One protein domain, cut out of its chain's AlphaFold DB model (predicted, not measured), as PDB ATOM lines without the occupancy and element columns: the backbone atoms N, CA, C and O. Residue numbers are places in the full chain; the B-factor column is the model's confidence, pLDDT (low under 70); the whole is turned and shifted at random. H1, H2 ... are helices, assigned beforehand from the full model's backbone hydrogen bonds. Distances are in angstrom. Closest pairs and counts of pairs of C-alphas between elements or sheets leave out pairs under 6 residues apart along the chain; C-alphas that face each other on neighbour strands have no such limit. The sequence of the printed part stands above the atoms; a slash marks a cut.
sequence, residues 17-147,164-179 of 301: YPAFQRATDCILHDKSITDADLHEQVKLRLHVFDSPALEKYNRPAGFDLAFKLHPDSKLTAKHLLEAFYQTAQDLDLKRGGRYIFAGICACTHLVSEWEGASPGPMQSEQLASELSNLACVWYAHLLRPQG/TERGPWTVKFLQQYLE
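This is residues 17 to 147 and 164 to 179 of the 301 residues of an uncharacterized protein of Polyporus arcularius HHB13444 (UniProt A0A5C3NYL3). Two long helices, H6 and H7, make a V that closes near the link between them; H5 bridges the two legs, and H8 crosses the open end. H1 and H2 cross H6 on opposite sides, the short H3 packs on H7, and H4 lies at the rim, close to H7. The printed part has 147 residues, with eight named helices, H1 to H8 in order along the chain, and no named strand; the class is all helix, and the helix packing is mostly crossed. It is compact, with a radius of gyration of the C-alphas of 15.1 A, and spans 44 by 37 by 31 A.

Start at H1, residues 17 to 29: it touches H6, residues 94 to 115, at a steep tilt of 56 degrees, with the C-alphas of Thr 24 and Gly 103 closest at 5.0 A. H2, residues 35 to 50, touches residues 98 to 108 of H6; the C-alphas of Leu 38 and Phe 101 are closest, 6.0 A apart. H3, residues 52 to 58, touches residues 125 to 132 of H7, residues 121 to 146, at a shallow tilt of 28 degrees; look at the closest C-alphas, of Tyr 57 and Ser 129, 5.5 A apart. H4, residues 61 to 69, is close to H7 but not clearly touching, with the C-alphas of Gly 62 and Cys 136 closest at 6.8 A. H5, residues 77 to 90, forms a helical hairpin with H6, the C-alphas of Ala 88 and Gly 97 closest at 5.1 A, and touches H7 with residues 77 to 81 alone, Ala 77 and Ser 132 having the closest C-alphas at 5.3 A. H6 and H7 form a second helical hairpin, at a tilt of 36 degrees, only just steep; the C-alphas of Thr 108 and Leu 127 are closest, 6.3 A apart. H8, residues 164 to 178, touches H6, with the C-alphas of Gly 96 and Tyr 177 closest at 4.0 A, and touches H7 about perpendicular, at 87 degrees, with those of His 141 and Thr 170 closest at 5.1 A. Every O i to N i+4 pair is within hydrogen-bond range in H1 and H5; the counts are 9 of 12 in H2, 1 of 3 in H3 beside 3 of 4 O i to N i+3 pairs, 3 of 5 in H4, 17 of 18 in H6, 20 of 22 in H7 and 9 of 11 in H8.

Find C-alpha 17 at (-12.159, 7.679, 20.426), where H1 begins; C-alpha 121 at (-8.141, -16.481, 18.345) starts H7, 39.7 A long, and H6 measures 32.6 A. H8 ends at C-alpha 178, (-13.636, 14.390, 2.582).

Residues 148 to 163 are cut out, with 14.2 A between C-alphas 147 and 164; no link printed whole is long. Residues 68 to 73 and 116 to 121 stand free. Confidence is under 70 at residues 61 to 74, 115 to 119, 144 to 147 and 164 to 166.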
ATOM      1  N   TYR A  17     -12.264   7.016  21.724       76.62
ATOM      2  CA  TYR A  17     -12.159   7.679  20.426       76.62
ATOM      3  C   TYR A  17     -10.961   8.638  20.356       76.62
ATOM      4  O   TYR A  17     -10.266   8.613  19.347       76.62
ATOM      5  N   PRO A  18     -10.613   9.415  21.404       84.38
ATOM      6  CA  PRO A  18      -9.338  10.117  21.470       84.38
ATOM      7  C   PRO A  18      -8.119   9.205  21.292       84.38
ATOM      8  O   PRO A  18      -7.159   9.616  20.651       84.38
ATOM      9  N   ALA A  19      -8.129   7.988  21.848       86.50
ATOM     10  CA  ALA A  19      -7.021   7.045  21.690       86.50
ATOM     11  C   ALA A  19      -6.944   6.519  20.252       86.50
ATOM     12  O   ALA A  19      -5.891   6.619  19.625       86.50
ATOM     13  N   PHE A  20      -8.080   6.081  19.703       89.69
ATOM     14  CA  PHE A  20      -8.228   5.730  18.290       89.69
ATOM     15  C   PHE A  20      -7.747   6.849  17.366       89.69
ATOM     16  O   PHE A  20      -6.985   6.618  16.432       89.69
ATOM     17  N   GLN A  21      -8.157   8.077  17.651       89.50
ATOM     18  CA  GLN A  21      -7.831   9.229  16.838       89.50
ATOM     19  C   GLN A  21      -6.355   9.598  16.931       89.50
ATOM     20  O   GLN A  21      -5.765   9.890  15.903       89.50
ATOM     21  N   ARG A  22      -5.735   9.536  18.116       92.00
ATOM     22  CA  ARG A  22      -4.282   9.717  18.242       92.00
ATOM     23  C   ARG A  22      -3.526   8.661  17.445       92.00
ATOM     24  O   ARG A  22      -2.633   9.021  16.692       92.00
ATOM     25  N   ALA A  23      -3.905   7.388  17.564       94.25
ATOM     26  CA  ALA A  23      -3.281   6.310  16.799       94.25
ATOM     27  C   ALA A  23      -3.463   6.508  15.282       94.25
ATOM     28  O   ALA A  23      -2.507   6.375  14.518       94.25
ATOM     29  N   THR A  24      -4.662   6.909  14.854       95.62
ATOM     30  CA  THR A  24      -4.965   7.233  13.453       95.62
ATOM     31  C   THR A  24      -4.134   8.417  12.967       95.62
ATOM     32  O   THR A  24      -3.510   8.325  11.915       95.62
ATOM     33  N   ASP A  25      -4.073   9.507  13.736       95.12
ATOM     34  CA  ASP A  25      -3.311  10.710  13.401       95.12
ATOM     35  C   ASP A  25      -1.804  10.394  13.334       95.12
ATOM     36  O   ASP A  25      -1.132  10.861  12.416       95.12
ATOM     37  N   CYS A  26      -1.268   9.557  14.230       96.44
ATOM     38  CA  CYS A  26       0.123   9.103  14.166       96.44
ATOM     39  C   CYS A  26       0.427   8.394  12.839       96.44
ATOM     40  O   CYS A  26       1.372   8.771  12.152       96.44
ATOM     41  N   ILE A  27      -0.394   7.416  12.444       97.06
ATOM     42  CA  ILE A  27      -0.194   6.645  11.204       97.06
ATOM     43  C   ILE A  27      -0.423   7.523   9.964       97.06
ATOM     44  O   ILE A  27       0.330   7.459   8.991       97.06
ATOM     45  N   LEU A  28      -1.443   8.386   9.999       96.56
ATOM     46  CA  LEU A  28      -1.776   9.295   8.906       96.56
ATOM     47  C   LEU A  28      -0.594  10.206   8.553       96.56
ATOM     48  O   LEU A  28      -0.305  10.391   7.371       96.56
ATOM     49  N   HIS A  29       0.096  10.743   9.561       96.44
ATOM     50  CA  HIS A  29       1.210  11.677   9.377       96.44
ATOM     51  C   HIS A  29       2.586  10.994   9.282       96.44
ATOM     52  O   HIS A  29       3.587  11.680   9.052       96.44
ATOM     53  N   ASP A  30       2.658   9.667   9.416       96.50
ATOM     54  CA  ASP A  30       3.906   8.912   9.309       96.50
ATOM     55  C   ASP A  30       4.375   8.788   7.852       96.50
ATOM     56  O   ASP A  30       3.945   7.919   7.093       96.50
ATOM     57  N   LYS A  31       5.309   9.655   7.456       94.75
ATOM     58  CA  LYS A  31       5.885   9.671   6.102       94.75
ATOM     59  C   LYS A  31       6.787   8.472   5.793       94.75
ATOM     60  O   LYS A  31       7.187   8.327   4.641       94.75
ATOM     61  N   SER A  32       7.138   7.653   6.785       96.88
ATOM     62  CA  SER A  32       7.956   6.456   6.566       96.88
ATOM     63  C   SER A  32       7.163   5.303   5.943       96.88
ATOM     64  O   SER A  32       7.765   4.421   5.337       96.88
ATOM     65  N   ILE A  33       5.827   5.337   6.032       95.44
ATOM     66  CA  ILE A  33       4.933   4.309   5.487       95.44
ATOM     67  C   ILE A  33       4.214   4.857   4.250       95.44
ATOM     68  O   ILE A  33       3.524   5.885   4.308       95.44
ATOM     69  N   THR A  34       4.347   4.160   3.120       96.44
ATOM     70  CA  THR A  34       3.697   4.563   1.868       96.44
ATOM     71  C   THR A  34       2.205   4.212   1.863       96.44
ATOM     72  O   THR A  34       1.750   3.344   2.608       96.44
ATOM     73  N   ASP A  35       1.421   4.865   0.999       94.56
ATOM     74  CA  ASP A  35      -0.004   4.529   0.830       94.56
ATOM     75  C   ASP A  35      -0.203   3.093   0.324       94.56
ATOM     76  O   ASP A  35      -1.185   2.445   0.679       94.56
ATOM     77  N   ALA A  36       0.738   2.580  -0.476       95.94
ATOM     78  CA  ALA A  36       0.711   1.205  -0.964       95.94
ATOM     79  C   ALA A  36       0.916   0.203   0.183       95.94
ATOM     80  O   ALA A  36       0.157  -0.757   0.295       95.94
ATOM     81  N   ASP A  37       1.875   0.466   1.076       96.81
ATOM     82  CA  ASP A  37       2.117  -0.391   2.242       96.81
ATOM     83  C   ASP A  37       0.918  -0.388   3.195       96.81
ATOM     84  O   ASP A  37       0.510  -1.439   3.694       96.81
ATOM     85  N   LEU A  38       0.317   0.784   3.430       95.94
ATOM     86  CA  LEU A  38      -0.908   0.896   4.220       95.94
ATOM     87  C   LEU A  38      -2.060   0.109   3.587       95.94
ATOM     88  O   LEU A  38      -2.763  -0.611   4.295       95.94
ATOM     89  N   HIS A  39      -2.231   0.200   2.268       95.19
ATOM     90  CA  HIS A  39      -3.267  -0.535   1.547       95.19
ATOM     91  C   HIS A  39      -3.103  -2.054   1.693       95.19
ATOM     92  O   HIS A  39      -4.071  -2.747   2.010       95.19
ATOM     93  N   GLU A  40      -1.887  -2.577   1.522       96.38
ATOM     94  CA  GLU A  40      -1.618  -4.010   1.687       96.38
ATOM     95  C   GLU A  40      -1.856  -4.473   3.129       96.38
ATOM     96  O   GLU A  40      -2.501  -5.498   3.358       96.38
ATOM     97  N   GLN A  41      -1.443  -3.683   4.125       95.12
ATOM     98  CA  GLN A  41      -1.753  -4.002   5.520       95.12
ATOM     99  C   GLN A  41      -3.261  -4.004   5.800       95.12
ATOM    100  O   GLN A  41      -3.743  -4.834   6.568       95.12
ATOM    101  N   VAL A  42      -4.018  -3.087   5.199       95.81
ATOM    102  CA  VAL A  42      -5.478  -3.038   5.337       95.81
ATOM    103  C   VAL A  42      -6.129  -4.276   4.736       95.81
ATOM    104  O   VAL A  42      -6.959  -4.883   5.407       95.81
ATOM    105  N   LYS A  43      -5.720  -4.714   3.539       95.31
ATOM    106  CA  LYS A  43      -6.216  -5.966   2.939       95.31
ATOM    107  C   LYS A  43      -6.002  -7.154   3.873       95.31
ATOM    108  O   LYS A  43      -6.945  -7.888   4.158       95.31
ATOM    109  N   LEU A  44      -4.790  -7.280   4.421       94.19
ATOM    110  CA  LEU A  44      -4.456  -8.327   5.387       94.19
ATOM    111  C   LEU A  44      -5.344  -8.265   6.634       94.19
ATOM    112  O   LEU A  44      -5.842  -9.288   7.098       94.19
ATOM    113  N   ARG A  45      -5.587  -7.062   7.157       93.75
ATOM    114  CA  ARG A  45      -6.421  -6.838   8.344       93.75
ATOM    115  C   ARG A  45      -7.904  -7.044   8.094       93.75
ATOM    116  O   ARG A  45      -8.607  -7.326   9.048       93.75
ATOM    117  N   LEU A  46      -8.402  -6.911   6.868       96.12
ATOM    118  CA  LEU A  46      -9.810  -7.168   6.558       96.12
ATOM    119  C   LEU A  46     -10.112  -8.660   6.348       96.12
ATOM    120  O   LEU A  46     -11.283  -9.040   6.379       96.12
ATOM    121  N   HIS A  47      -9.095  -9.524   6.221       94.94
ATOM    122  CA  HIS A  47      -9.289 -10.976   6.105       94.94
ATOM    123  C   HIS A  47      -9.938 -11.627   7.332       94.94
ATOM    124  O   HIS A  47     -10.489 -12.720   7.216       94.94
ATOM    125  N   VAL A  48      -9.959 -10.967   8.497       94.75
ATOM    126  CA  VAL A  48     -10.684 -11.481   9.678       94.75
ATOM    127  C   VAL A  48     -12.166 -11.706   9.363       94.75
ATOM    128  O   VAL A  48     -12.767 -12.654   9.865       94.75
ATOM    129  N   PHE A  49     -12.750 -10.872   8.501       95.06
ATOM    130  CA  PHE A  49     -14.150 -10.990   8.106       95.06
ATOM    131  C   PHE A  49     -14.427 -12.146   7.138       95.06
ATOM    132  O   PHE A  49     -15.591 -12.477   6.934       95.06
ATOM    133  N   ASP A  50     -13.396 -12.779   6.574       94.50
ATOM    134  CA  ASP A  50     -13.557 -13.948   5.703       94.50
ATOM    135  C   ASP A  50     -13.723 -15.248   6.511       94.50
ATOM    136  O   ASP A  50     -14.078 -16.289   5.959       94.50
ATOM    137  N   SER A  51     -13.490 -15.203   7.829       93.81
ATOM    138  CA  SER A  51     -13.715 -16.335   8.727       93.81
ATOM    139  C   SER A  51     -15.206 -16.500   9.054       93.81
ATOM    140  O   SER A  51     -15.787 -15.607   9.680       93.81
ATOM    141  N   PRO A  52     -15.828 -17.665   8.771       92.25
ATOM    142  CA  PRO A  52     -17.233 -17.914   9.109       92.25
ATOM    143  C   PRO A  52     -17.544 -17.774  10.606       92.25
ATOM    144  O   PRO A  52     -18.657 -17.415  10.985       92.25
ATOM    145  N   ALA A  53     -16.556 -18.017  11.475       93.06
ATOM    146  CA  ALA A  53     -16.705 -17.870  12.923       93.06
ATOM    147  C   ALA A  53     -16.931 -16.409  13.363       93.06
ATOM    148  O   ALA A  53     -17.451 -16.161  14.452       93.06
ATOM    149  N   LEU A  54     -16.551 -15.441  12.522       93.56
ATOM    150  CA  LEU A  54     -16.604 -14.007  12.809       93.56
ATOM    151  C   LEU A  54     -17.724 -13.287  12.039       93.56
ATOM    152  O   LEU A  54     -17.843 -12.064  12.127       93.56
ATOM    153  N   GLU A  55     -18.609 -14.032  11.367       91.06
ATOM    154  CA  GLU A  55     -19.706 -13.480  10.559       91.06
ATOM    155  C   GLU A  55     -20.631 -12.548  11.362       91.06
ATOM    156  O   GLU A  55     -21.084 -11.521  10.857       91.06
ATOM    157  N   LYS A  56     -20.826 -12.824  12.662       90.00
ATOM    158  CA  LYS A  56     -21.604 -11.968  13.580       90.00
ATOM    159  C   LYS A  56     -21.071 -10.529  13.691       90.00
ATOM    160  O   LYS A  56     -21.821  -9.622  14.040       90.00
ATOM    161  N   TYR A  57     -19.781 -10.313  13.420       90.94
ATOM    162  CA  TYR A  57     -19.170  -8.982  13.368       90.94
ATOM    163  C   TYR A  57     -19.164  -8.409  11.960       90.94
ATOM    164  O   TYR A  57     -19.198  -7.194  11.810       90.94
ATOM    165  N   ASN A  58     -19.138  -9.250  10.932       91.44
ATOM    166  CA  ASN A  58     -19.242  -8.781   9.558       91.44
ATOM    167  C   ASN A  58     -20.664  -8.294   9.229       91.44
ATOM    168  O   ASN A  58     -20.838  -7.397   8.412       91.44
ATOM    169  N   ARG A  59     -21.680  -8.820   9.923       85.75
ATOM    170  CA  ARG A  59     -23.080  -8.374   9.855       85.75
ATOM    171  C   ARG A  59     -23.582  -7.921  11.231       85.75
ATOM    172  O   ARG A  59     -24.381  -8.617  11.856       85.75
ATOM    173  N   PRO A  60     -23.097  -6.786  11.759       73.25
ATOM    174  CA  PRO A  60     -23.481  -6.357  13.093       73.25
ATOM    175  C   PRO A  60     -24.944  -5.903  13.126       73.25
ATOM    176  O   PRO A  60     -25.425  -5.231  12.213       73.25
ATOM    177  N   ALA A  61     -25.607  -6.157  14.256       67.94
ATOM    178  CA  ALA A  61     -26.990  -5.741  14.504       67.94
ATOM    179  C   ALA A  61     -27.211  -4.213  14.413       67.94
ATOM    180  O   ALA A  61     -28.331  -3.736  14.274       67.94
ATOM    181  N   GLY A  62     -26.144  -3.406  14.458       60.56
ATOM    182  CA  GLY A  62     -26.220  -1.958  14.224       60.56
ATOM    183  C   GLY A  62     -26.716  -1.581  12.821       60.56
ATOM    184  O   GLY A  62     -27.228  -0.478  12.637       60.56
ATOM    185  N   PHE A  63     -26.625  -2.494  11.852       63.44
ATOM    186  CA  PHE A  63     -27.230  -2.344  10.531       63.44
ATOM    187  C   PHE A  63     -28.630  -2.962  10.449       63.44
ATOM    188  O   PHE A  63     -29.191  -2.975   9.363       63.44
ATOM    189  N   ASP A  64     -29.229  -3.436  11.548       59.69
ATOM    190  CA  ASP A  64     -30.525  -4.130  11.531       59.69
ATOM    191  C   ASP A  64     -31.616  -3.335  10.825       59.69
ATOM    192  O   ASP A  64     -32.463  -3.935  10.187       59.69
ATOM    193  N   LEU A  65     -31.629  -2.002  10.908       56.06
ATOM    194  CA  LEU A  65     -32.611  -1.218  10.158       56.06
ATOM    195  C   LEU A  65     -32.351  -1.299   8.646       56.06
ATOM    196  O   LEU A  65     -33.286  -1.524   7.888       56.06
ATOM    197  N   ALA A  66     -31.093  -1.195   8.213       56.53
ATOM    198  CA  ALA A  66     -30.716  -1.363   6.812       56.53
ATOM    199  C   ALA A  66     -30.954  -2.806   6.325       56.53
ATOM    200  O   ALA A  66     -31.476  -2.998   5.236       56.53
ATOM    201  N   PHE A  67     -30.658  -3.817   7.147       57.66
ATOM    202  CA  PHE A  67     -30.915  -5.228   6.842       57.66
ATOM    203  C   PHE A  67     -32.404  -5.593   6.880       57.66
ATOM    204  O   PHE A  67     -32.845  -6.416   6.090       57.66
ATOM    205  N   LYS A  68     -33.207  -4.984   7.760       55.28
ATOM    206  CA  LYS A  68     -34.670  -5.171   7.790       55.28
ATOM    207  C   LYS A  68     -35.339  -4.540   6.582       55.28
ATOM    208  O   LYS A  68     -36.300  -5.100   6.067       55.28
ATOM    209  N   LEU A  69     -34.846  -3.381   6.152       52.69
ATOM    210  CA  LEU A  69     -35.306  -2.738   4.926       52.69
ATOM    211  C   LEU A  69     -34.830  -3.505   3.681       52.69
ATOM    212  O   LEU A  69     -35.519  -3.485   2.665       52.69
ATOM    213  N   HIS A  70     -33.698  -4.217   3.773       57.97
ATOM    214  CA  HIS A  70     -33.069  -4.922   2.654       57.97
ATOM    215  C   HIS A  70     -32.510  -6.296   3.083       57.97
ATOM    216  O   HIS A  70     -31.297  -6.440   3.270       57.97
ATOM    217  N   PRO A  71     -33.368  -7.324   3.232       56.91
ATOM    218  CA  PRO A  71     -32.949  -8.654   3.688       56.91
ATOM    219  C   PRO A  71     -31.979  -9.357   2.724       56.91
ATOM    220  O   PRO A  71     -31.144 -10.142   3.169       56.91
ATOM    221  N   ASP A  72     -32.020  -9.010   1.434       57.66
ATOM    222  CA  ASP A  72     -31.097  -9.513   0.402       57.66
ATOM    223  C   ASP A  72     -29.803  -8.687   0.286       57.66
ATOM    224  O   ASP A  72     -28.961  -8.930  -0.585       57.66
ATOM    225  N   SER A  73     -29.623  -7.682   1.151       63.69
ATOM    226  CA  SER A  73     -28.450  -6.818   1.107       63.69
ATOM    227  C   SER A  73     -27.173  -7.611   1.377       63.69
ATOM    228  O   SER A  73     -27.008  -8.244   2.420       63.69
ATOM    229  N   LYS A  74     -26.206  -7.488   0.463       69.75
ATOM    230  CA  LYS A  74     -24.828  -7.977   0.641       69.75
ATOM    231  C   LYS A  74     -23.993  -7.059   1.547       69.75
ATOM    232  O   LYS A  74     -22.760  -7.107   1.511       69.75
ATOM    233  N   LEU A  75     -24.645  -6.188   2.321       76.19
ATOM    234  CA  LEU A  75     -23.976  -5.250   3.205       76.19
ATOM    235  C   LEU A  75     -23.211  -6.011   4.286       76.19
ATOM    236  O   LEU A  75     -23.771  -6.781   5.062       76.19
ATOM    237  N   THR A  76     -21.914  -5.760   4.345       87.81
ATOM    238  CA  THR A  76     -21.039  -6.266   5.393       87.81
ATOM    239  C   THR A  76     -20.156  -5.131   5.899       87.81
ATOM    240  O   THR A  76     -19.953  -4.130   5.205       87.81
ATOM    241  N   ALA A  77     -19.625  -5.266   7.112       90.50
ATOM    242  CA  ALA A  77     -18.663  -4.324   7.668       90.50
ATOM    243  C   ALA A  77     -17.414  -4.226   6.778       90.50
ATOM    244  O   ALA A  77     -16.935  -3.119   6.529       90.50
ATOM    245  N   LYS A  78     -16.944  -5.361   6.236       94.19
ATOM    246  CA  LYS A  78     -15.845  -5.405   5.263       94.19
ATOM    247  C   LYS A  78     -16.140  -4.558   4.024       94.19
ATOM    248  O   LYS A  78     -15.395  -3.621   3.750       94.19
ATOM    249  N   HIS A  79     -17.255  -4.826   3.338       89.50
ATOM    250  CA  HIS A  79     -17.633  -4.082   2.132       89.50
ATOM    251  C   HIS A  79     -17.804  -2.591   2.404       89.50
ATOM    252  O   HIS A  79     -17.490  -1.761   1.559       89.50
ATOM    253  N   LEU A  80     -18.295  -2.230   3.587       89.38
ATOM    254  CA  LEU A  80     -18.425  -0.839   3.979       89.38
ATOM    255  C   LEU A  80     -17.057  -0.148   4.113       89.38
ATOM    256  O   LEU A  80     -16.849   0.916   3.531       89.38
ATOM    257  N   LEU A  81     -16.114  -0.748   4.836       94.19
ATOM    258  CA  LEU A  81     -14.761  -0.195   4.966       94.19
ATOM    259  C   LEU A  81     -14.073  -0.059   3.597       94.19
ATOM    260  O   LEU A  81     -13.460   0.970   3.316       94.19
ATOM    261  N   GLU A  82     -14.242  -1.050   2.720       93.88
ATOM    262  CA  GLU A  82     -13.755  -1.003   1.337       93.88
ATOM    263  C   GLU A  82     -14.440   0.104   0.520       93.88
ATOM    264  O   GLU A  82     -13.768   0.838  -0.206       93.88
ATOM    265  N   ALA A  83     -15.754   0.290   0.677       91.69
ATOM    266  CA  ALA A  83     -16.518   1.321  -0.022       91.69
ATOM    267  C   ALA A  83     -16.070   2.742   0.350       91.69
ATOM    268  O   ALA A  83     -16.064   3.614  -0.519       91.69
ATOM    269  N   PHE A  84     -15.668   2.988   1.603       94.56
ATOM    270  CA  PHE A  84     -15.072   4.270   1.997       94.56
ATOM    271  C   PHE A  84     -13.764   4.538   1.246       94.56
ATOM    272  O   PHE A  84     -13.576   5.620   0.697       94.56
ATOM    273  N   TYR A  85     -12.874   3.550   1.166       94.38
ATOM    274  CA  TYR A  85     -11.627   3.717   0.421       94.38
ATOM    275  C   TYR A  85     -11.877   3.935  -1.078       94.38
ATOM    276  O   TYR A  85     -11.340   4.874  -1.661       94.38
ATOM    277  N   GLN A  86     -12.727   3.113  -1.694       93.00
ATOM    278  CA  GLN A  86     -13.059   3.245  -3.115       93.00
ATOM    279  C   GLN A  86     -13.710   4.599  -3.422       93.00
ATOM    280  O   GLN A  86     -13.367   5.238  -4.408       93.00
ATOM    281  N   THR A  87     -14.583   5.084  -2.537       93.56
ATOM    282  CA  THR A  87     -15.186   6.416  -2.671       93.56
ATOM    283  C   THR A  87     -14.135   7.522  -2.598       93.56
ATOM    284  O   THR A  87     -14.198   8.470  -3.377       93.56
ATOM    285  N   ALA A  88     -13.133   7.408  -1.722       94.75
ATOM    286  CA  ALA A  88     -12.025   8.360  -1.711       94.75
ATOM    287  C   ALA A  88     -11.249   8.354  -3.039       94.75
ATOM    288  O   ALA A  88     -10.896   9.421  -3.535       94.75
ATOM    289  N   GLN A  89     -11.030   7.186  -3.652       92.19
ATOM    290  CA  GLN A  89     -10.409   7.103  -4.980       92.19
ATOM    291  C   GLN A  89     -11.277   7.768  -6.053       92.19
ATOM    292  O   GLN A  89     -10.772   8.570  -6.840       92.19
ATOM    293  N   ASP A  90     -12.581   7.486  -6.062       90.06
ATOM    294  CA  ASP A  90     -13.515   8.060  -7.031       90.06
ATOM    295  C   ASP A  90     -13.578   9.576  -6.936       90.06
ATOM    296  O   ASP A  90     -13.739  10.244  -7.952       90.06
ATOM    297  N   LEU A  91     -13.456  10.126  -5.729       90.75
ATOM    298  CA  LEU A  91     -13.496  11.561  -5.464       90.75
ATOM    299  C   LEU A  91     -12.111  12.230  -5.545       90.75
ATOM    300  O   LEU A  91     -12.024  13.438  -5.355       90.75
ATOM    301  N   ASP A  92     -11.057  11.477  -5.887       92.12
ATOM    302  CA  ASP A  92      -9.653  11.930  -5.935       92.12
ATOM    303  C   ASP A  92      -9.139  12.502  -4.591       92.12
ATOM    304  O   ASP A  92      -8.328  13.425  -4.531       92.12
ATOM    305  N   LEU A  93      -9.614  11.928  -3.482       93.50
ATOM    306  CA  LEU A  93      -9.287  12.310  -2.106       93.50
ATOM    307  C   LEU A  93      -8.100  11.491  -1.593       93.50
ATOM    308  O   LEU A  93      -8.260  10.498  -0.876       93.50
ATOM    309  N   LYS A  94      -6.882  11.878  -1.977       93.31
ATOM    310  CA  LYS A  94      -5.660  11.143  -1.594       93.31
ATOM    311  C   LYS A  94      -5.487  11.064  -0.079       93.31
ATOM    312  O   LYS A  94      -5.210   9.990   0.457       93.31
ATOM    313  N   ARG A  95      -5.674  12.185   0.626       95.31
ATOM    314  CA  ARG A  95      -5.559  12.215   2.088       95.31
ATOM    315  C   ARG A  95      -6.740  11.490   2.725       95.31
ATOM    316  O   ARG A  95      -6.526  10.752   3.685       95.31
ATOM    317  N   GLY A  96      -7.934  11.627   2.151       96.00
ATOM    318  CA  GLY A  96      -9.117  10.865   2.552       96.00
ATOM    319  C   GLY A  96      -8.900   9.351   2.521       96.00
ATOM    320  O   GLY A  96      -9.142   8.663   3.512       96.00
ATOM    321  N   GLY A  97      -8.356   8.826   1.419       96.50
ATOM    322  CA  GLY A  97      -8.026   7.406   1.273       96.50
ATOM    323  C   GLY A  97      -6.985   6.942   2.293       96.50
ATOM    324  O   GLY A  97      -7.175   5.917   2.954       96.50
ATOM    325  N   ARG A  98      -5.925   7.736   2.503       97.56
ATOM    326  CA  ARG A  98      -4.913   7.456   3.533       97.56
ATOM    327  C   ARG A  98      -5.504   7.469   4.947       97.56
ATOM    328  O   ARG A  98      -5.124   6.633   5.762       97.56
ATOM    329  N   TYR A  99      -6.447   8.365   5.242       97.62
ATOM    330  CA  TYR A  99      -7.151   8.413   6.528       97.62
ATOM    331  C   TYR A  99      -7.962   7.139   6.792       97.62
ATOM    332  O   TYR A  99      -7.894   6.593   7.896       97.62
ATOM    333  N   ILE A 100      -8.656   6.611   5.776       97.25
ATOM    334  CA  ILE A 100      -9.362   5.325   5.885       97.25
ATOM    335  C   ILE A 100      -8.388   4.200   6.229       97.25
ATOM    336  O   ILE A 100      -8.637   3.428   7.159       97.25
ATOM    337  N   PHE A 101      -7.246   4.139   5.541       97.44
ATOM    338  CA  PHE A 101      -6.239   3.137   5.858       97.44
ATOM    339  C   PHE A 101      -5.697   3.290   7.272       97.44
ATOM    340  O   PHE A 101      -5.707   2.324   8.033       97.44
ATOM    341  N   ALA A 102      -5.283   4.500   7.650       97.62
ATOM    342  CA  ALA A 102      -4.754   4.793   8.973       97.62
ATOM    343  C   ALA A 102      -5.734   4.387  10.086       97.62
ATOM    344  O   ALA A 102      -5.307   3.777  11.064       97.62
ATOM    345  N   GLY A 103      -7.037   4.633   9.914       96.25
ATOM    346  CA  GLY A 103      -8.064   4.230  10.877       96.25
ATOM    347  C   GLY A 103      -8.155   2.712  11.056       96.25
ATOM    348  O   GLY A 103      -8.131   2.209  12.178       96.25
ATOM    349  N   ILE A 104      -8.176   1.950   9.959       96.56
ATOM    350  CA  ILE A 104      -8.188   0.478  10.022       96.56
ATOM    351  C   ILE A 104      -6.902  -0.048  10.679       96.56
ATOM    352  O   ILE A 104      -6.948  -0.945  11.524       96.56
ATOM    353  N   CYS A 105      -5.752   0.534  10.333       96.06
ATOM    354  CA  CYS A 105      -4.460   0.185  10.921       96.06
ATOM    355  C   CYS A 105      -4.418   0.473  12.432       96.06
ATOM    356  O   CYS A 105      -3.910  -0.345  13.202       96.06
ATOM    357  N   ALA A 106      -4.985   1.605  12.857       94.94
ATOM    358  CA  ALA A 106      -5.059   2.016  14.253       94.94
ATOM    359  C   ALA A 106      -5.863   1.023  15.103       94.94
ATOM    360  O   ALA A 106      -5.436   0.701  16.210       94.94
ATOM    361  N   CYS A 107      -6.968   0.473  14.584       92.44
ATOM    362  CA  CYS A 107      -7.709  -0.585  15.278       92.44
ATOM    363  C   CYS A 107      -6.817  -1.796  15.579       92.44
ATOM    364  O   CYS A 107      -6.796  -2.271  16.709       92.44
ATOM    365  N   THR A 108      -6.036  -2.275  14.609       90.31
ATOM    366  CA  THR A 108      -5.126  -3.407  14.841       90.31
ATOM    367  C   THR A 108      -4.019  -3.077  15.831       90.31
ATOM    368  O   THR A 108      -3.688  -3.923  16.661       90.31
ATOM    369  N   HIS A 109      -3.458  -1.868  15.764       90.31
ATOM    370  CA  HIS A 109      -2.434  -1.425  16.706       90.31
ATOM    371  C   HIS A 109      -2.962  -1.459  18.145       90.31
ATOM    372  O   HIS A 109      -2.373  -2.114  18.997       90.31
ATOM    373  N   LEU A 110      -4.135  -0.866  18.379       89.00
ATOM    374  CA  LEU A 110      -4.756  -0.792  19.704       89.00
ATOM    375  C   LEU A 110      -5.178  -2.165  20.246       89.00
ATOM    376  O   LEU A 110      -5.022  -2.427  21.435       89.00
ATOM    377  N   VAL A 111      -5.646  -3.073  19.382       87.62
ATOM    378  CA  VAL A 111      -5.907  -4.470  19.776       87.62
ATOM    379  C   VAL A 111      -4.605  -5.190  20.167       87.62
ATOM    380  O   VAL A 111      -4.587  -5.957  21.127       87.62
ATOM    381  N   SER A 112      -3.508  -4.951  19.442       83.44
ATOM    382  CA  SER A 112      -2.224  -5.640  19.659       83.44
ATOM    383  C   SER A 112      -1.480  -5.160  20.900       83.44
ATOM    384  O   SER A 112      -0.880  -5.970  21.603       83.44
ATOM    385  N   GLU A 113      -1.527  -3.859  21.195       81.69
ATOM    386  CA  GLU A 113      -0.960  -3.307  22.432       81.69
ATOM    387  C   GLU A 113      -1.631  -3.891  23.685       81.69
ATOM    388  O   GLU A 113      -1.008  -3.964  24.744       81.69
ATOM    389  N   TRP A 114      -2.882  -4.341  23.561       70.12
ATOM    390  CA  TRP A 114      -3.677  -4.828  24.682       70.12
ATOM    391  C   TRP A 114      -3.484  -6.321  24.997       70.12
ATOM    392  O   TRP A 114      -3.368  -6.679  26.167       70.12
ATOM    393  N   GLU A 115      -3.424  -7.198  23.990       62.84
ATOM    394  CA  GLU A 115      -3.347  -8.656  24.223       62.84
ATOM    395  C   GLU A 115      -1.923  -9.185  24.484       62.84
ATOM    396  O   GLU A 115      -1.734 -10.360  24.806       62.84
ATOM    397  N   GLY A 116      -0.906  -8.324  24.394       60.19
ATOM    398  CA  GLY A 116       0.486  -8.761  24.362       60.19
ATOM    399  C   GLY A 116       0.842  -9.408  23.019       60.19
ATOM    400  O   GLY A 116      -0.007  -9.683  22.178       60.19
ATOM    401  N   ALA A 117       2.134  -9.632  22.779       57.56
ATOM    402  CA  ALA A 117       2.689  -9.889  21.443       57.56
ATOM    403  C   ALA A 117       2.264 -11.206  20.745       57.56
ATOM    404  O   ALA A 117       2.818 -11.515  19.690       57.56
ATOM    405  N   SER A 118       1.336 -11.999  21.296       56.88
ATOM    406  CA  SER A 118       0.993 -13.313  20.742       56.88
ATOM    407  C   SER A 118      -0.407 -13.329  20.114       56.88
ATOM    408  O   SER A 118      -1.394 -13.238  20.846       56.88
ATOM    409  N   PRO A 119      -0.524 -13.475  18.780       60.19
ATOM    410  CA  PRO A 119      -1.808 -13.491  18.096       60.19
ATOM    411  C   PRO A 119      -2.593 -14.763  18.424       60.19
ATOM    412  O   PRO A 119      -2.274 -15.859  17.958       60.19
ATOM    413  N   GLY A 120      -3.628 -14.615  19.250       71.38
ATOM    414  CA  GLY A 120      -4.577 -15.672  19.581       71.38
ATOM    415  C   GLY A 120      -5.905 -15.539  18.822       71.38
ATOM    416  O   GLY A 120      -6.195 -14.502  18.226       71.38
ATOM    417  N   PRO A 121      -6.777 -16.563  18.880       70.38
ATOM    418  CA  PRO A 121      -8.141 -16.481  18.345       70.38
ATOM    419  C   PRO A 121      -8.964 -15.337  18.969       70.38
ATOM    420  O   PRO A 121      -9.828 -14.772  18.301       70.38
ATOM    421  N   MET A 122      -8.646 -14.947  20.209       78.75
ATOM    422  CA  MET A 122      -9.245 -13.801  20.903       78.75
ATOM    423  C   MET A 122      -8.936 -12.469  20.194       78.75
ATOM    424  O   MET A 122      -9.848 -11.672  19.974       78.75
ATOM    425  N   GLN A 123      -7.710 -12.306  19.685       84.62
ATOM    426  CA  GLN A 123      -7.278 -11.113  18.959       84.62
ATOM    427  C   GLN A 123      -8.076 -10.883  17.678       84.62
ATOM    428  O   GLN A 123      -8.458  -9.758  17.356       84.62
ATOM    429  N   SER A 124      -8.329 -11.962  16.932       90.25
ATOM    430  CA  SER A 124      -9.088 -11.898  15.679       90.25
ATOM    431  C   SER A 124     -10.548 -11.531  15.937       90.25
ATOM    432  O   SER A 124     -11.121 -10.731  15.200       90.25
ATOM    433  N   GLU A 125     -11.138 -12.070  17.008       90.94
ATOM    434  CA  GLU A 125     -12.494 -11.729  17.437       90.94
ATOM    435  C   GLU A 125     -12.604 -10.258  17.867       90.94
ATOM    436  O   GLU A 125     -13.523  -9.550  17.439       90.94
ATOM    437  N   GLN A 126     -11.637  -9.773  18.649       88.94
ATOM    438  CA  GLN A 126     -11.587  -8.380  19.080       88.94
ATOM    439  C   GLN A 126     -11.383  -7.439  17.887       88.94
ATOM    440  O   GLN A 126     -12.127  -6.470  17.737       88.94
ATOM    441  N   LEU A 127     -10.455  -7.746  16.976       92.44
ATOM    442  CA  LEU A 127     -10.243  -6.949  15.767       92.44
ATOM    443  C   LEU A 127     -11.500  -6.896  14.887       92.44
ATOM    444  O   LEU A 127     -11.887  -5.811  14.455       92.44
ATOM    445  N   ALA A 128     -12.183  -8.028  14.676       93.56
ATOM    446  CA  ALA A 128     -13.446  -8.074  13.931       93.56
ATOM    447  C   ALA A 128     -14.493  -7.148  14.551       93.56
ATOM    448  O   ALA A 128     -15.171  -6.387  13.858       93.56
ATOM    449  N   SER A 129     -14.613  -7.210  15.879       90.38
ATOM    450  CA  SER A 129     -15.535  -6.392  16.655       90.38
ATOM    451  C   SER A 129     -15.261  -4.902  16.479       90.38
ATOM    452  O   SER A 129     -16.193  -4.134  16.243       90.38
ATOM    453  N   GLU A 130     -13.999  -4.492  16.556       91.00
ATOM    454  CA  GLU A 130     -13.614  -3.083  16.497       91.00
ATOM    455  C   GLU A 130     -13.702  -2.513  15.081       91.00
ATOM    456  O   GLU A 130     -14.242  -1.423  14.897       91.00
ATOM    457  N   LEU A 131     -13.307  -3.277  14.061       93.81
ATOM    458  CA  LEU A 131     -13.507  -2.887  12.662       93.81
ATOM    459  C   LEU A 131     -14.995  -2.774  12.306       93.81
ATOM    460  O   LEU A 131     -15.405  -1.853  11.601       93.81
ATOM    461  N   SER A 132     -15.823  -3.673  12.839       91.44
ATOM    462  CA  SER A 132     -17.277  -3.619  12.686       91.44
ATOM    463  C   SER A 132     -17.873  -2.352  13.305       91.44
ATOM    464  O   SER A 132     -18.676  -1.655  12.681       91.44
ATOM    465  N   ASN A 133     -17.423  -1.990  14.507       87.25
ATOM    466  CA  ASN A 133     -17.829  -0.747  15.155       87.25
ATOM    467  C   ASN A 133     -17.364   0.485  14.376       87.25
ATOM    468  O   ASN A 133     -18.146   1.420  14.209       87.25
ATOM    469  N   LEU A 134     -16.123   0.481  13.882       90.56
ATOM    470  CA  LEU A 134     -15.571   1.561  13.069       90.56
ATOM    471  C   LEU A 134     -16.428   1.800  11.822       90.56
ATOM    472  O   LEU A 134     -16.844   2.931  11.571       90.56
ATOM    473  N   ALA A 135     -16.767   0.725  11.104       89.62
ATOM    474  CA  ALA A 135     -17.645   0.766   9.942       89.62
ATOM    475  C   ALA A 135     -18.999   1.419  10.284       89.62
ATOM    476  O   ALA A 135     -19.429   2.365   9.619       89.62
ATOM    477  N   CYS A 136     -19.646   0.976  11.368       84.19
ATOM    478  CA  CYS A 136     -20.905   1.549  11.853       84.19
ATOM    479  C   CYS A 136     -20.786   3.041  12.207       84.19
ATOM    480  O   CYS A 136     -21.665   3.834  11.864       84.19
ATOM    481  N   VAL A 137     -19.716   3.429  12.907       84.19
ATOM    482  CA  VAL A 137     -19.482   4.807  13.356       84.19
ATOM    483  C   VAL A 137     -19.273   5.735  12.164       84.19
ATOM    484  O   VAL A 137     -19.979   6.737  12.054       84.19
ATOM    485  N   TRP A 138     -18.381   5.383  11.238       88.88
ATOM    486  CA  TRP A 138     -18.147   6.171  10.027       88.88
ATOM    487  C   TRP A 138     -19.396   6.278   9.160       88.88
ATOM    488  O   TRP A 138     -19.722   7.364   8.683       88.88
ATOM    489  N   TYR A 139     -20.159   5.193   9.005       84.12
ATOM    490  CA  TYR A 139     -21.408   5.269   8.254       84.12
ATOM    491  C   TYR A 139     -22.432   6.192   8.915       84.12
ATOM    492  O   TYR A 139     -23.058   7.004   8.238       84.12
ATOM    493  N   ALA A 140     -22.567   6.134  10.240       79.81
ATOM    494  CA  ALA A 140     -23.441   7.045  10.967       79.81
ATOM    495  C   ALA A 140     -22.989   8.513  10.852       79.81
ATOM    496  O   ALA A 140     -23.838   9.403  10.819       79.81
ATOM    497  N   HIS A 141     -21.678   8.776  10.787       83.38
ATOM    498  CA  HIS A 141     -21.142  10.118  10.541       83.38
ATOM    499  C   HIS A 141     -21.463  10.637   9.136       83.38
ATOM    500  O   HIS A 141     -21.661  11.838   8.989       83.38
ATOM    501  N   LEU A 142     -21.559   9.758   8.134       81.94
ATOM    502  CA  LEU A 142     -21.919  10.125   6.761       81.94
ATOM    503  C   LEU A 142     -23.437  10.275   6.551       81.94
ATOM    504  O   LEU A 142     -23.851  11.079   5.729       81.94
ATOM    505  N   LEU A 143     -24.266   9.537   7.302       73.31
ATOM    506  CA  LEU A 143     -25.737   9.627   7.248       73.31
ATOM    507  C   LEU A 143     -26.293  10.918   7.867       73.31
ATOM    508  O   LEU A 143     -27.284  11.473   7.405       73.31
ATOM    509  N   ARG A 144     -25.695  11.373   8.972       64.12
ATOM    510  CA  ARG A 144     -26.249  12.459   9.797       64.12
ATOM    511  C   ARG A 144     -26.117  13.905   9.295       64.12
ATOM    512  O   ARG A 144     -26.884  14.716   9.808       64.12
ATOM    513  N   PRO A 145     -25.245  14.283   8.341       53.56
ATOM    514  CA  PRO A 145     -25.261  15.634   7.785       53.56
ATOM    515  C   PRO A 145     -26.600  15.983   7.117       53.56
ATOM    516  O   PRO A 145     -26.904  17.156   6.961       53.56
ATOM    517  N   GLN A 146     -27.416  14.981   6.765       49.19
ATOM    518  CA  GLN A 146     -28.705  15.146   6.083       49.19
ATOM    519  C   GLN A 146     -29.921  15.267   7.031       49.19
ATOM    520  O   GLN A 146     -31.048  14.987   6.623       49.19
ATOM    521  N   GLY A 147     -29.724  15.632   8.305       42.62
ATOM    522  CA  GLY A 147     -30.807  15.713   9.298       42.62
ATOM    523  C   GLY A 147     -31.979  16.590   8.834       42.62
ATOM    524  O   GLY A 147     -31.781  17.738   8.433       42.62
ATOM    525  N   THR A 164     -24.494  16.136  21.039       58.75
ATOM    526  CA  THR A 164     -23.498  17.166  21.355       58.75
ATOM    527  C   THR A 164     -22.091  16.572  21.451       58.75
ATOM    528  O   THR A 164     -21.148  17.129  20.897       58.75
ATOM    529  N   GLU A 165     -21.942  15.403  22.082       60.78
ATOM    530  CA  GLU A 165     -20.656  14.697  22.165       60.78
ATOM    531  C   GLU A 165     -20.199  14.125  20.816       60.78
ATOM    532  O   GLU A 165     -19.000  14.036  20.562       60.78
ATOM    533  N   ARG A 166     -21.133  13.738  19.934       63.00
ATOM    534  CA  ARG A 166     -20.830  13.151  18.617       63.00
ATOM    535  C   ARG A 166     -20.451  14.203  17.568       63.00
ATOM    536  O   ARG A 166     -19.709  13.879  16.642       63.00
ATOM    537  N   GLY A 167     -20.935  15.438  17.713       73.44
ATOM    538  CA  GLY A 167     -20.715  16.548  16.781       73.44
ATOM    539  C   GLY A 167     -19.245  16.753  16.389       73.44
ATOM    540  O   GLY A 167     -18.930  16.614  15.206       73.44
ATOM    541  N   PRO A 168     -18.324  16.988  17.344       79.75
ATOM    542  CA  PRO A 168     -16.907  17.216  17.044       79.75
ATOM    543  C   PRO A 168     -16.243  16.069  16.269       79.75
ATOM    544  O   PRO A 168     -15.387  16.300  15.416       79.75
ATOM    545  N   TRP A 169     -16.658  14.827  16.524       81.69
ATOM    546  CA  TRP A 169     -16.100  13.650  15.858       81.69
ATOM    547  C   TRP A 169     -16.617  13.480  14.439       81.69
ATOM    548  O   TRP A 169     -15.825  13.149  13.562       81.69
ATOM    549  N   THR A 170     -17.905  13.757  14.203       84.00
ATOM    550  CA  THR A 170     -18.460  13.818  12.844       84.00
ATOM    551  C   THR A 170     -17.712  14.862  12.027       84.00
ATOM    552  O   THR A 170     -17.253  14.557  10.933       84.00
ATOM    553  N   VAL A 171     -17.531  16.066  12.580       84.88
ATOM    554  CA  VAL A 171     -16.812  17.151  11.902       84.88
ATOM    555  C   VAL A 171     -15.383  16.725  11.582       84.88
ATOM    556  O   VAL A 171     -14.995  16.762  10.419       84.88
ATOM    557  N   LYS A 172     -14.622  16.228  12.567       87.94
ATOM    558  CA  LYS A 172     -13.240  15.790  12.322       87.94
ATOM    559  C   LYS A 172     -13.166  14.617  11.337       87.94
ATOM    560  O   LYS A 172     -12.269  14.605  10.502       87.94
ATOM    561  N   PHE A 173     -14.098  13.662  11.390       91.19
ATOM    562  CA  PHE A 173     -14.183  12.586  10.399       91.19
ATOM    563  C   PHE A 173     -14.366  13.156   8.991       91.19
ATOM    564  O   PHE A 173     -13.564  12.841   8.120       91.19
ATOM    565  N   LEU A 174     -15.366  14.016   8.775       91.75
ATOM    566  CA  LEU A 174     -15.639  14.579   7.454       91.75
ATOM    567  C   LEU A 174     -14.475  15.448   6.962       91.75
ATOM    568  O   LEU A 174     -14.085  15.324   5.810       91.75
ATOM    569  N   GLN A 175     -13.860  16.255   7.829       92.25
ATOM    570  CA  GLN A 175     -12.691  17.068   7.475       92.25
ATOM    571  C   GLN A 175     -11.498  16.213   7.028       92.25
ATOM    572  O   GLN A 175     -10.839  16.542   6.047       92.25
ATOM    573  N   GLN A 176     -11.204  15.109   7.726       94.31
ATOM    574  CA  GLN A 176     -10.075  14.242   7.363       94.31
ATOM    575  C   GLN A 176     -10.384  13.349   6.159       94.31
ATOM    576  O   GLN A 176      -9.509  13.128   5.326       94.31
ATOM    577  N   TYR A 177     -11.610  12.828   6.076       95.25
ATOM    578  CA  TYR A 177     -12.017  11.892   5.034       95.25
ATOM    579  C   TYR A 177     -12.368  12.592   3.717       95.25
ATOM    580  O   TYR A 177     -11.928  12.147   2.664       95.25
ATOM    581  N   LEU A 178     -13.146  13.674   3.767       93.94
ATOM    582  CA  LEU A 178     -13.636  14.390   2.582       93.94
ATOM    583  C   LEU A 178     -12.810  15.621   2.218       93.94
ATOM    584  O   LEU A 178     -13.087  16.249   1.199       93.94
ATOM    585  N   GLU A 179     -11.813  15.970   3.039       92.69
ATOM    586  CA  GLU A 179     -10.971  17.152   2.825       92.69
ATOM    587  C   GLU A 179     -11.833  18.421   2.674       92.69
ATOM    588  O   GLU A 179     -11.649  19.225   1.759       92.69
TER     589      GLU A 179